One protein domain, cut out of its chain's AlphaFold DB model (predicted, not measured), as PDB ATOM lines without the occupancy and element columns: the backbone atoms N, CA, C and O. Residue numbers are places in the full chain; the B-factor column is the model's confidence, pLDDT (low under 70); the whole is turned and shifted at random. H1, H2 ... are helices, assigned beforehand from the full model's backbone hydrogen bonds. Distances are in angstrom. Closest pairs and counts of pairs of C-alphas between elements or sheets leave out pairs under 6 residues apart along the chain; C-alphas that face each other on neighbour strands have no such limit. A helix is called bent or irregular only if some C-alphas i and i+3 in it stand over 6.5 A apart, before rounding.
ATOM      1  N   ASP A  22      50.029  34.557  29.162       88.56
ATOM      2  CA  ASP A  22      50.718  35.600  28.399       88.56
ATOM      3  C   ASP A  22      49.775  36.761  28.053       88.56
ATOM      4  O   ASP A  22      50.094  37.927  28.294       88.56
ATOM      5  N   ALA A  23      48.573  36.448  27.556       88.31
ATOM      6  CA  ALA A  23      47.598  37.439  27.103       88.31
ATOM      7  C   ALA A  23      47.038  38.298  28.244       88.31
ATOM      8  O   ALA A  23      46.852  39.501  28.075       88.31
ATOM      9  N   LEU A  24      46.767  37.698  29.408       84.19
ATOM     10  CA  LEU A  24      46.323  38.442  30.586       84.19
ATOM     11  C   LEU A  24      47.494  38.970  31.418       84.19
ATOM     12  O   LEU A  24      47.238  39.710  32.364       84.19
ATOM     13  N   SER A  25      48.743  38.612  31.089       83.94
ATOM     14  CA  SER A  25      49.979  38.847  31.859       83.94
ATOM     15  C   SER A  25      49.916  38.334  33.313       83.94
ATOM     16  O   SER A  25      50.548  38.888  34.217       83.94
ATOM     17  N   LEU A  26      49.068  37.335  33.562       82.19
ATOM     18  CA  LEU A  26      48.875  36.695  34.864       82.19
ATOM     19  C   LEU A  26      49.910  35.589  35.053       82.19
ATOM     20  O   LEU A  26      50.363  34.988  34.080       82.19
ATOM     21  N   SER A  27      50.254  35.273  36.302       85.19
ATOM     22  CA  SER A  27      51.098  34.111  36.577       85.19
ATOM     23  C   SER A  27      50.343  32.811  36.260       85.19
ATOM     24  O   SER A  27      49.133  32.694  36.484       85.19
ATOM     25  N   LEU A  28      51.065  31.810  35.747       84.56
ATOM     26  CA  LEU A  28      50.487  30.521  35.356       84.56
ATOM     27  C   LEU A  28      49.693  29.827  36.490       84.56
ATOM     28  O   LEU A  28      48.632  29.271  36.199       84.56
ATOM     29  N   PRO A  29      50.119  29.879  37.774       83.69
ATOM     30  CA  PRO A  29      49.329  29.341  38.883       83.69
ATOM     31  C   PRO A  29      47.950  29.997  39.027       83.69
ATOM     32  O   PRO A  29      46.965  29.288  39.221       83.69
ATOM     33  N   ILE A  30      47.858  31.323  38.870       83.75
ATOM     34  CA  ILE A  30      46.594  32.068  38.985       83.75
ATOM     35  C   ILE A  30      45.646  31.681  37.842       83.75
ATOM     36  O   ILE A  30      44.469  31.411  38.073       83.75
ATOM     37  N   VAL A  31      46.157  31.565  36.611       88.31
ATOM     38  CA  VAL A  31      45.368  31.071  35.465       88.31
ATOM     39  C   VAL A  31      44.876  29.642  35.697       88.31
ATOM     40  O   VAL A  31      43.733  29.315  35.367       88.31
ATOM     41  N   GLY A  32      45.711  28.798  36.306       87.88
ATOM     42  CA  GLY A  32      45.342  27.443  36.703       87.88
ATOM     43  C   GLY A  32      44.174  27.415  37.692       87.88
ATOM     44  O   GLY A  32      43.223  26.663  37.494       87.88
ATOM     45  N   ILE A  33      44.206  28.261  38.722       86.00
ATOM     46  CA  ILE A  33      43.144  28.337  39.738       86.00
ATOM     47  C   ILE A  33      41.853  28.911  39.140       86.00
ATOM     48  O   ILE A  33      40.776  28.349  39.337       86.00
ATOM     49  N   LEU A  34      41.957  30.015  38.398       86.06
ATOM     50  CA  LEU A  34      40.799  30.780  37.937       86.06
ATOM     51  C   LEU A  34      40.157  30.205  36.677       86.06
ATOM     52  O   LEU A  34      38.943  30.045  36.635       86.06
ATOM     53  N   ILE A  35      40.941  29.915  35.638       87.81
ATOM     54  CA  ILE A  35      40.402  29.527  34.327       87.81
ATOM     55  C   ILE A  35      40.272  28.011  34.242       87.81
ATOM     56  O   ILE A  35      39.189  27.491  33.968       87.81
ATOM     57  N   VAL A  36      41.367  27.290  34.500       89.62
ATOM     58  CA  VAL A  36      41.389  25.826  34.365       89.62
ATOM     59  C   VAL A  36      40.550  25.171  35.462       89.62
ATOM     60  O   VAL A  36      39.729  24.303  35.168       89.62
ATOM     61  N   GLY A  37      40.696  25.624  36.710       87.81
ATOM     62  CA  GLY A  37      39.922  25.135  37.850       87.81
ATOM     63  C   GLY A  37      38.418  25.350  37.680       87.81
ATOM     64  O   GLY A  37      37.636  24.418  37.870       87.81
ATOM     65  N   LEU A  38      38.008  26.547  37.247       86.62
ATOM     66  CA  LEU A  38      36.600  26.847  36.980       86.62
ATOM     67  C   LEU A  38      36.074  26.001  35.819       86.62
ATOM     68  O   LEU A  38      35.022  25.383  35.958       86.62
ATOM     69  N   GLY A  39      36.833  25.891  34.722       87.94
ATOM     70  CA  GLY A  39      36.486  25.053  33.573       87.94
ATOM     71  C   GLY A  39      36.279  23.579  33.933       87.94
ATOM     72  O   GLY A  39      35.315  22.970  33.470       87.94
ATOM     73  N   ASN A  40      37.122  23.025  34.809       88.50
ATOM     74  CA  ASN A  40      36.976  21.660  35.318       88.50
ATOM     75  C   ASN A  40      35.699  21.469  36.154       88.50
ATOM     76  O   ASN A  40      35.068  20.421  36.067       88.50
ATOM     77  N   ALA A  41      35.293  22.482  36.924       87.62
ATOM     78  CA  ALA A  41      34.117  22.415  37.791       87.62
ATOM     79  C   ALA A  41      32.781  22.653  37.057       87.62
ATOM     80  O   ALA A  41      31.712  22.358  37.606       87.62
ATOM     81  N   LEU A  42      32.795  23.183  35.826       89.19
ATOM     82  CA  LEU A  42      31.572  23.465  35.059       89.19
ATOM     83  C   LEU A  42      30.707  22.214  34.811       89.19
ATOM     84  O   LEU A  42      29.507  22.267  35.110       89.19
ATOM     85  N   PRO A  43      31.249  21.082  34.311       87.31
ATOM     86  CA  PRO A  43      30.457  19.877  34.081       87.31
ATOM     87  C   PRO A  43      29.874  19.326  35.384       87.31
ATOM     88  O   PRO A  43      28.708  18.943  35.440       87.31
ATOM     89  N   GLU A  44      30.659  19.335  36.458       88.19
ATOM     90  CA  GLU A  44      30.254  18.835  37.775       88.19
ATOM     91  C   GLU A  44      29.134  19.690  38.372       88.19
ATOM     92  O   GLU A  44      28.145  19.162  38.883       88.19
ATOM     93  N   THR A  45      29.238  21.012  38.230       88.62
ATOM     94  CA  THR A  45      28.193  21.958  38.637       88.62
ATOM     95  C   THR A  45      26.908  21.725  37.844       88.62
ATOM     96  O   THR A  45      25.815  21.713  38.414       88.62
ATOM     97  N   TYR A  46      27.014  21.466  36.538       91.06
ATOM     98  CA  TYR A  46      25.867  21.115  35.702       91.06
ATOM     99  C   TYR A  46      25.176  19.827  36.178       91.06
ATOM    100  O   TYR A  46      23.954  19.811  36.366       91.06
ATOM    101  N   PHE A  47      25.945  18.769  36.457       89.88
ATOM    102  CA  PHE A  47      25.410  17.529  37.025       89.88
ATOM    103  C   PHE A  47      24.765  17.751  38.397       89.88
ATOM    104  O   PHE A  47      23.678  17.227  38.651       89.88
ATOM    105  N   ALA A  48      25.376  18.565  39.260       88.25
ATOM    106  CA  ALA A  48      24.819  18.910  40.564       88.25
ATOM    107  C   ALA A  48      23.457  19.614  40.434       88.25
ATOM    108  O   ALA A  48      22.510  19.252  41.135       88.25
ATOM    109  N   ILE A  49      23.314  20.555  39.492       89.75
ATOM    110  CA  ILE A  49      22.049  21.262  39.231       89.75
ATOM    111  C   ILE A  49      20.962  20.296  38.745       89.75
ATOM    112  O   ILE A  49      19.822  20.356  39.217       89.75
ATOM    113  N   ILE A  50      21.282  19.386  37.820       91.25
ATOM    114  CA  ILE A  50      20.314  18.396  37.321       91.25
ATOM    115  C   ILE A  50      19.869  17.456  38.440       91.25
ATOM    116  O   ILE A  50      18.670  17.223  38.615       91.25
ATOM    117  N   SER A  51      20.814  16.937  39.218       89.25
ATOM    118  CA  SER A  51      20.529  16.031  40.329       89.25
ATOM    119  C   SER A  51      19.730  16.723  41.436       89.25
ATOM    120  O   SER A  51      18.817  16.117  42.002       89.25
ATOM    121  N   ALA A  52      19.967  18.020  41.674       87.19
ATOM    122  CA  ALA A  52      19.163  18.835  42.585       87.19
ATOM    123  C   ALA A  52      17.709  18.945  42.107       87.19
ATOM    124  O   ALA A  52      16.783  18.744  42.895       87.19
ATOM    125  N   ARG A  53      17.485  19.178  40.804       88.94
ATOM    126  CA  ARG A  53      16.133  19.194  40.210       88.94
ATOM    127  C   ARG A  53      15.427  17.843  40.329       88.94
ATOM    128  O   ARG A  53      14.214  17.803  40.503       88.94
ATOM    129  N   ARG A  54      16.184  16.744  40.283       90.94
ATOM    130  CA  ARG A  54      15.685  15.373  40.483       90.94
ATOM    131  C   ARG A  54      15.536  14.978  41.959       90.94
ATOM    132  O   ARG A  54      15.175  13.839  42.233       90.94
ATOM    133  N   LYS A  55      15.796  15.893  42.905       85.50
ATOM    134  CA  LYS A  55      15.785  15.653  44.363       85.50
ATOM    135  C   LYS A  55      16.754  14.544  44.816       85.50
ATOM    136  O   LYS A  55      16.546  13.921  45.853       85.50
ATOM    137  N   GLN A  56      17.831  14.308  44.065       87.94
ATOM    138  CA  GLN A  56      18.846  13.290  44.358       87.94
ATOM    139  C   GLN A  56      20.027  13.885  45.140       87.94
ATOM    140  O   GLN A  56      21.168  13.869  44.683       87.94
ATOM    141  N   THR A  57      19.765  14.425  46.333       79.88
ATOM    142  CA  THR A  57      20.770  15.159  47.127       79.88
ATOM    143  C   THR A  57      21.986  14.307  47.509       79.88
ATOM    144  O   THR A  57      23.112  14.794  47.473       79.88
ATOM    145  N   TRP A  58      21.786  13.019  47.801       83.06
ATOM    146  CA  TRP A  58      22.870  12.088  48.137       83.06
ATOM    147  C   TRP A  58      23.884  11.913  47.001       83.06
ATOM    148  O   TRP A  58      25.085  11.845  47.250       83.06
ATOM    149  N   LEU A  59      23.408  11.900  45.753       85.19
ATOM    150  CA  LEU A  59      24.260  11.761  44.572       85.19
ATOM    151  C   LEU A  59      25.112  13.017  44.345       85.19
ATOM    152  O   LEU A  59      26.280  12.919  43.980       85.19
ATOM    153  N   ILE A  60      24.545  14.195  44.623       85.19
ATOM    154  CA  ILE A  60      25.259  15.477  44.553       85.19
ATOM    155  C   ILE A  60      26.407  15.491  45.560       85.19
ATOM    156  O   ILE A  60      27.536  15.820  45.202       85.19
ATOM    157  N   LEU A  61      26.120  15.106  46.807       82.25
ATOM    158  CA  LEU A  61      27.105  15.124  47.883       82.25
ATOM    159  C   LEU A  61      28.242  14.131  47.608       82.25
ATOM    160  O   LEU A  61      29.408  14.497  47.719       82.25
ATOM    161  N   GLY A  62      27.906  12.908  47.179       85.75
ATOM    162  CA  GLY A  62      28.895  11.891  46.817       85.75
ATOM    163  C   GLY A  62      29.809  12.334  45.672       85.75
ATOM    164  O   GLY A  62      31.025  12.187  45.774       85.75
ATOM    165  N   ASN A  63      29.245  12.938  44.619       88.31
ATOM    166  CA  ASN A  63      30.028  13.442  43.489       88.31
ATOM    167  C   ASN A  63      30.962  14.594  43.893       88.31
ATOM    168  O   ASN A  63      32.146  14.570  43.568       88.31
ATOM    169  N   LEU A  64      30.446  15.580  44.637       85.44
ATOM    170  CA  LEU A  64      31.232  16.733  45.089       85.44
ATOM    171  C   LEU A  64      32.377  16.315  46.017       85.44
ATOM    172  O   LEU A  64      33.515  16.736  45.817       85.44
ATOM    173  N   MET A  65      32.100  15.469  47.015       84.69
ATOM    174  CA  MET A  65      33.142  15.009  47.936       84.69
ATOM    175  C   MET A  65      34.167  14.126  47.221       84.69
ATOM    176  O   MET A  65      35.365  14.278  47.450       84.69
ATOM    177  N   GLY A  66      33.714  13.244  46.324       87.06
ATOM    178  CA  GLY A  66      34.587  12.377  45.539       87.06
ATOM    179  C   GLY A  66      35.578  13.159  44.680       87.06
ATOM    180  O   GLY A  66      36.774  12.885  44.754       87.06
ATOM    181  N   SER A  67      35.108  14.161  43.928       87.88
ATOM    182  CA  SER A  67      35.970  14.974  43.053       87.88
ATOM    183  C   SER A  67      37.088  15.672  43.841       87.88
ATOM    184  O   SER A  67      38.263  15.571  43.485       87.88
ATOM    185  N   VAL A  68      36.762  16.275  44.990       87.06
ATOM    186  CA  VAL A  68      37.759  16.952  45.839       87.06
ATOM    187  C   VAL A  68      38.744  15.961  46.463       87.06
ATOM    188  O   VAL A  68      39.954  16.185  46.414       87.06
ATOM    189  N   ILE A  69      38.251  14.859  47.038       90.06
ATOM    190  CA  ILE A  69      39.101  13.877  47.727       90.06
ATOM    191  C   ILE A  69      40.048  13.200  46.734       90.06
ATOM    192  O   ILE A  69      41.240  13.091  47.018       90.06
ATOM    193  N   VAL A  70      39.558  12.782  45.564       92.94
ATOM    194  CA  VAL A  70      40.373  12.120  44.533       92.94
ATOM    195  C   VAL A  70      41.451  13.064  44.001       92.94
ATOM    196  O   VAL A  70      42.606  12.656  43.885       92.94
ATOM    197  N   CYS A  71      41.117  14.329  43.737       89.69
ATOM    198  CA  CYS A  71      42.091  15.313  43.267       89.69
ATOM    199  C   CYS A  71      43.169  15.614  44.322       89.69
ATOM    200  O   CYS A  71      44.359  15.634  44.004       89.69
ATOM    201  N   ALA A  72      42.772  15.792  45.584       88.25
ATOM    202  CA  ALA A  72      43.698  16.116  46.668       88.25
ATOM    203  C   ALA A  72      44.594  14.937  47.085       88.25
ATOM    204  O   ALA A  72      45.707  15.159  47.554       88.25
ATOM    205  N   THR A  73      44.121  13.695  46.931       91.50
ATOM    206  CA  THR A  73      44.851  12.492  47.368       91.50
ATOM    207  C   THR A  73      45.497  11.754  46.202       91.50
ATOM    208  O   THR A  73      46.719  11.761  46.067       91.50
ATOM    209  N   LEU A  74      44.692  11.129  45.342       93.81
ATOM    210  CA  LEU A  74      45.158  10.247  44.279       93.81
ATOM    211  C   LEU A  74      45.896  11.020  43.187       93.81
ATOM    212  O   LEU A  74      47.022  10.669  42.845       93.81
ATOM    213  N   VAL A  75      45.278  12.078  42.652       91.50
ATOM    214  CA  VAL A  75      45.868  12.847  41.544       91.50
ATOM    215  C   VAL A  75      47.143  13.537  42.014       91.50
ATOM    216  O   VAL A  75      48.192  13.347  41.403       91.50
ATOM    217  N   LEU A  76      47.085  14.270  43.132       89.69
ATOM    218  CA  LEU A  76      48.262  14.940  43.686       89.69
ATOM    219  C   LEU A  76      49.381  13.944  44.039       89.69
ATOM    220  O   LEU A  76      50.544  14.200  43.732       89.69
ATOM    221  N   GLY A  77      49.039  12.789  44.618       90.94
ATOM    222  CA  GLY A  77      50.000  11.731  44.931       90.94
ATOM    223  C   GLY A  77      50.712  11.193  43.689       90.94
ATOM    224  O   GLY A  77      51.938  11.096  43.678       90.94
ATOM    225  N   ILE A  78      49.970  10.912  42.613       94.06
ATOM    226  CA  ILE A  78      50.547  10.467  41.335       94.06
ATOM    227  C   ILE A  78      51.432  11.562  40.724       94.06
ATOM    228  O   ILE A  78      52.529  11.265  40.250       94.06
ATOM    229  N   VAL A  79      50.997  12.826  40.765       91.31
ATOM    230  CA  VAL A  79      51.776  13.956  40.235       91.31
ATOM    231  C   VAL A  79      53.126  14.065  40.938       91.31
ATOM    232  O   VAL A  79      54.140  14.168  40.254       91.31
ATOM    233  N   VAL A  80      53.169  13.971  42.272       90.88
ATOM    234  CA  VAL A  80      54.427  14.050  43.037       90.88
ATOM    235  C   VAL A  80      55.346  12.855  42.763       90.88
ATOM    236  O   VAL A  80      56.564  13.026  42.729       90.88
ATOM    237  N   LEU A  81      54.787  11.660  42.541       92.94
ATOM    238  CA  LEU A  81      55.571  10.473  42.184       92.94
ATOM    239  C   LEU A  81      56.223  10.595  40.799       92.94
ATOM    240  O   LEU A  81      57.352  10.145  40.618       92.94
ATOM    241  N   ILE A  82      55.529  11.198  39.829       92.94
ATOM    242  CA  ILE A  82      56.035  11.378  38.459       92.94
ATOM    243  C   ILE A  82      56.968  12.593  38.364       92.94
ATOM    244  O   ILE A  82      58.011  12.530  37.716       92.94
ATOM    245  N   SER A  83      56.598  13.708  38.995       87.44
ATOM    246  CA  SER A  83      57.333  14.972  38.967       87.44
ATOM    247  C   SER A  83      57.431  15.551  40.384       87.44
ATOM    248  O   SER A  83      56.511  16.230  40.851       87.44
ATOM    249  N   PRO A  84      58.542  15.287  41.101       83.75
ATOM    250  CA  PRO A  84      58.729  15.778  42.458       83.75
ATOM    251  C   PRO A  84      58.745  17.307  42.491       83.75
ATOM    252  O   PRO A  84      59.571  17.948  41.836       83.75
ATOM    253  N   ILE A  85      57.862  17.895  43.293       79.19
ATOM    254  CA  ILE A  85      57.734  19.348  43.415       79.19
ATOM    255  C   ILE A  85      58.902  19.871  44.267       79.19
ATOM    256  O   ILE A  85      58.865  19.807  45.492       79.19
ATOM    257  N   LYS A  86      59.979  20.335  43.617       64.56
ATOM    258  CA  LYS A  86      61.241  20.702  44.291       64.56
ATOM    259  C   LYS A  86      61.341  22.158  44.760       64.56
ATOM    260  O   LYS A  86      62.130  22.419  45.655       64.56
ATOM    261  N   ASN A  87      60.535  23.075  44.222       58.78
ATOM    262  CA  ASN A  87      60.521  24.490  44.610       58.78
ATOM    263  C   ASN A  87      59.073  24.958  44.716       58.78
ATOM    264  O   ASN A  87      58.435  25.216  43.696       58.78
TER     265      ASN A  87
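What this domain is: This is residues 22 to 87 of the 140 residues of the protein "Na_Ca_ex domain-containing protein" of marine sediment metagenome (UniProt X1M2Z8). A long helical hairpin opens into a narrow V: bent helix H1 and helix H2 meet beside the link, while H1a and the far part of H2 spread apart. It has 66 printed residues with two named helices, H1 then H2, all helix. It is loose, radius of gyration of the C-alphas 15.5 A, and flat, spanning 45 by 32 by 12 A.

Where its parts are: H1, residues 28 to 53, was assigned as one helix by its hydrogen bonds but is bent: C-alphas 40 and 43 are 6.9 A apart. Arm H1a, residues 28 to 40, measures 16.2 A from C-alpha 28 at (50.487, 30.521, 35.356); arm H1b, residues 43 to 53, measures 15.6 A. H2, residues 57 to 82, runs 36.5 A to C-alpha 82 at (56.035, 11.378, 38.459), with a kink of 25 degrees near residue 69.

How they stand to each other: H1b and H2, a helical hairpin, touch, H2 with residues 57 to 64 alone; the closest C-alphas, of Ala 48 and Ile 60, are 5.3 A apart. They run opposite ways at a shallow tilt of 17 degrees. H1a and H2 are apart. Every O i to N i+4 pair is within hydrogen-bond range in H1b, 6 of 9 in H1a and 20 of 22 in H2.

The domain as a whole: The farthest C-alphas, of Arg 54 and Lys 86, are 46.0 A apart. The printed part has no cut; the link H1 to H2 is tight. Residues 86 to 87 have pLDDT under 70.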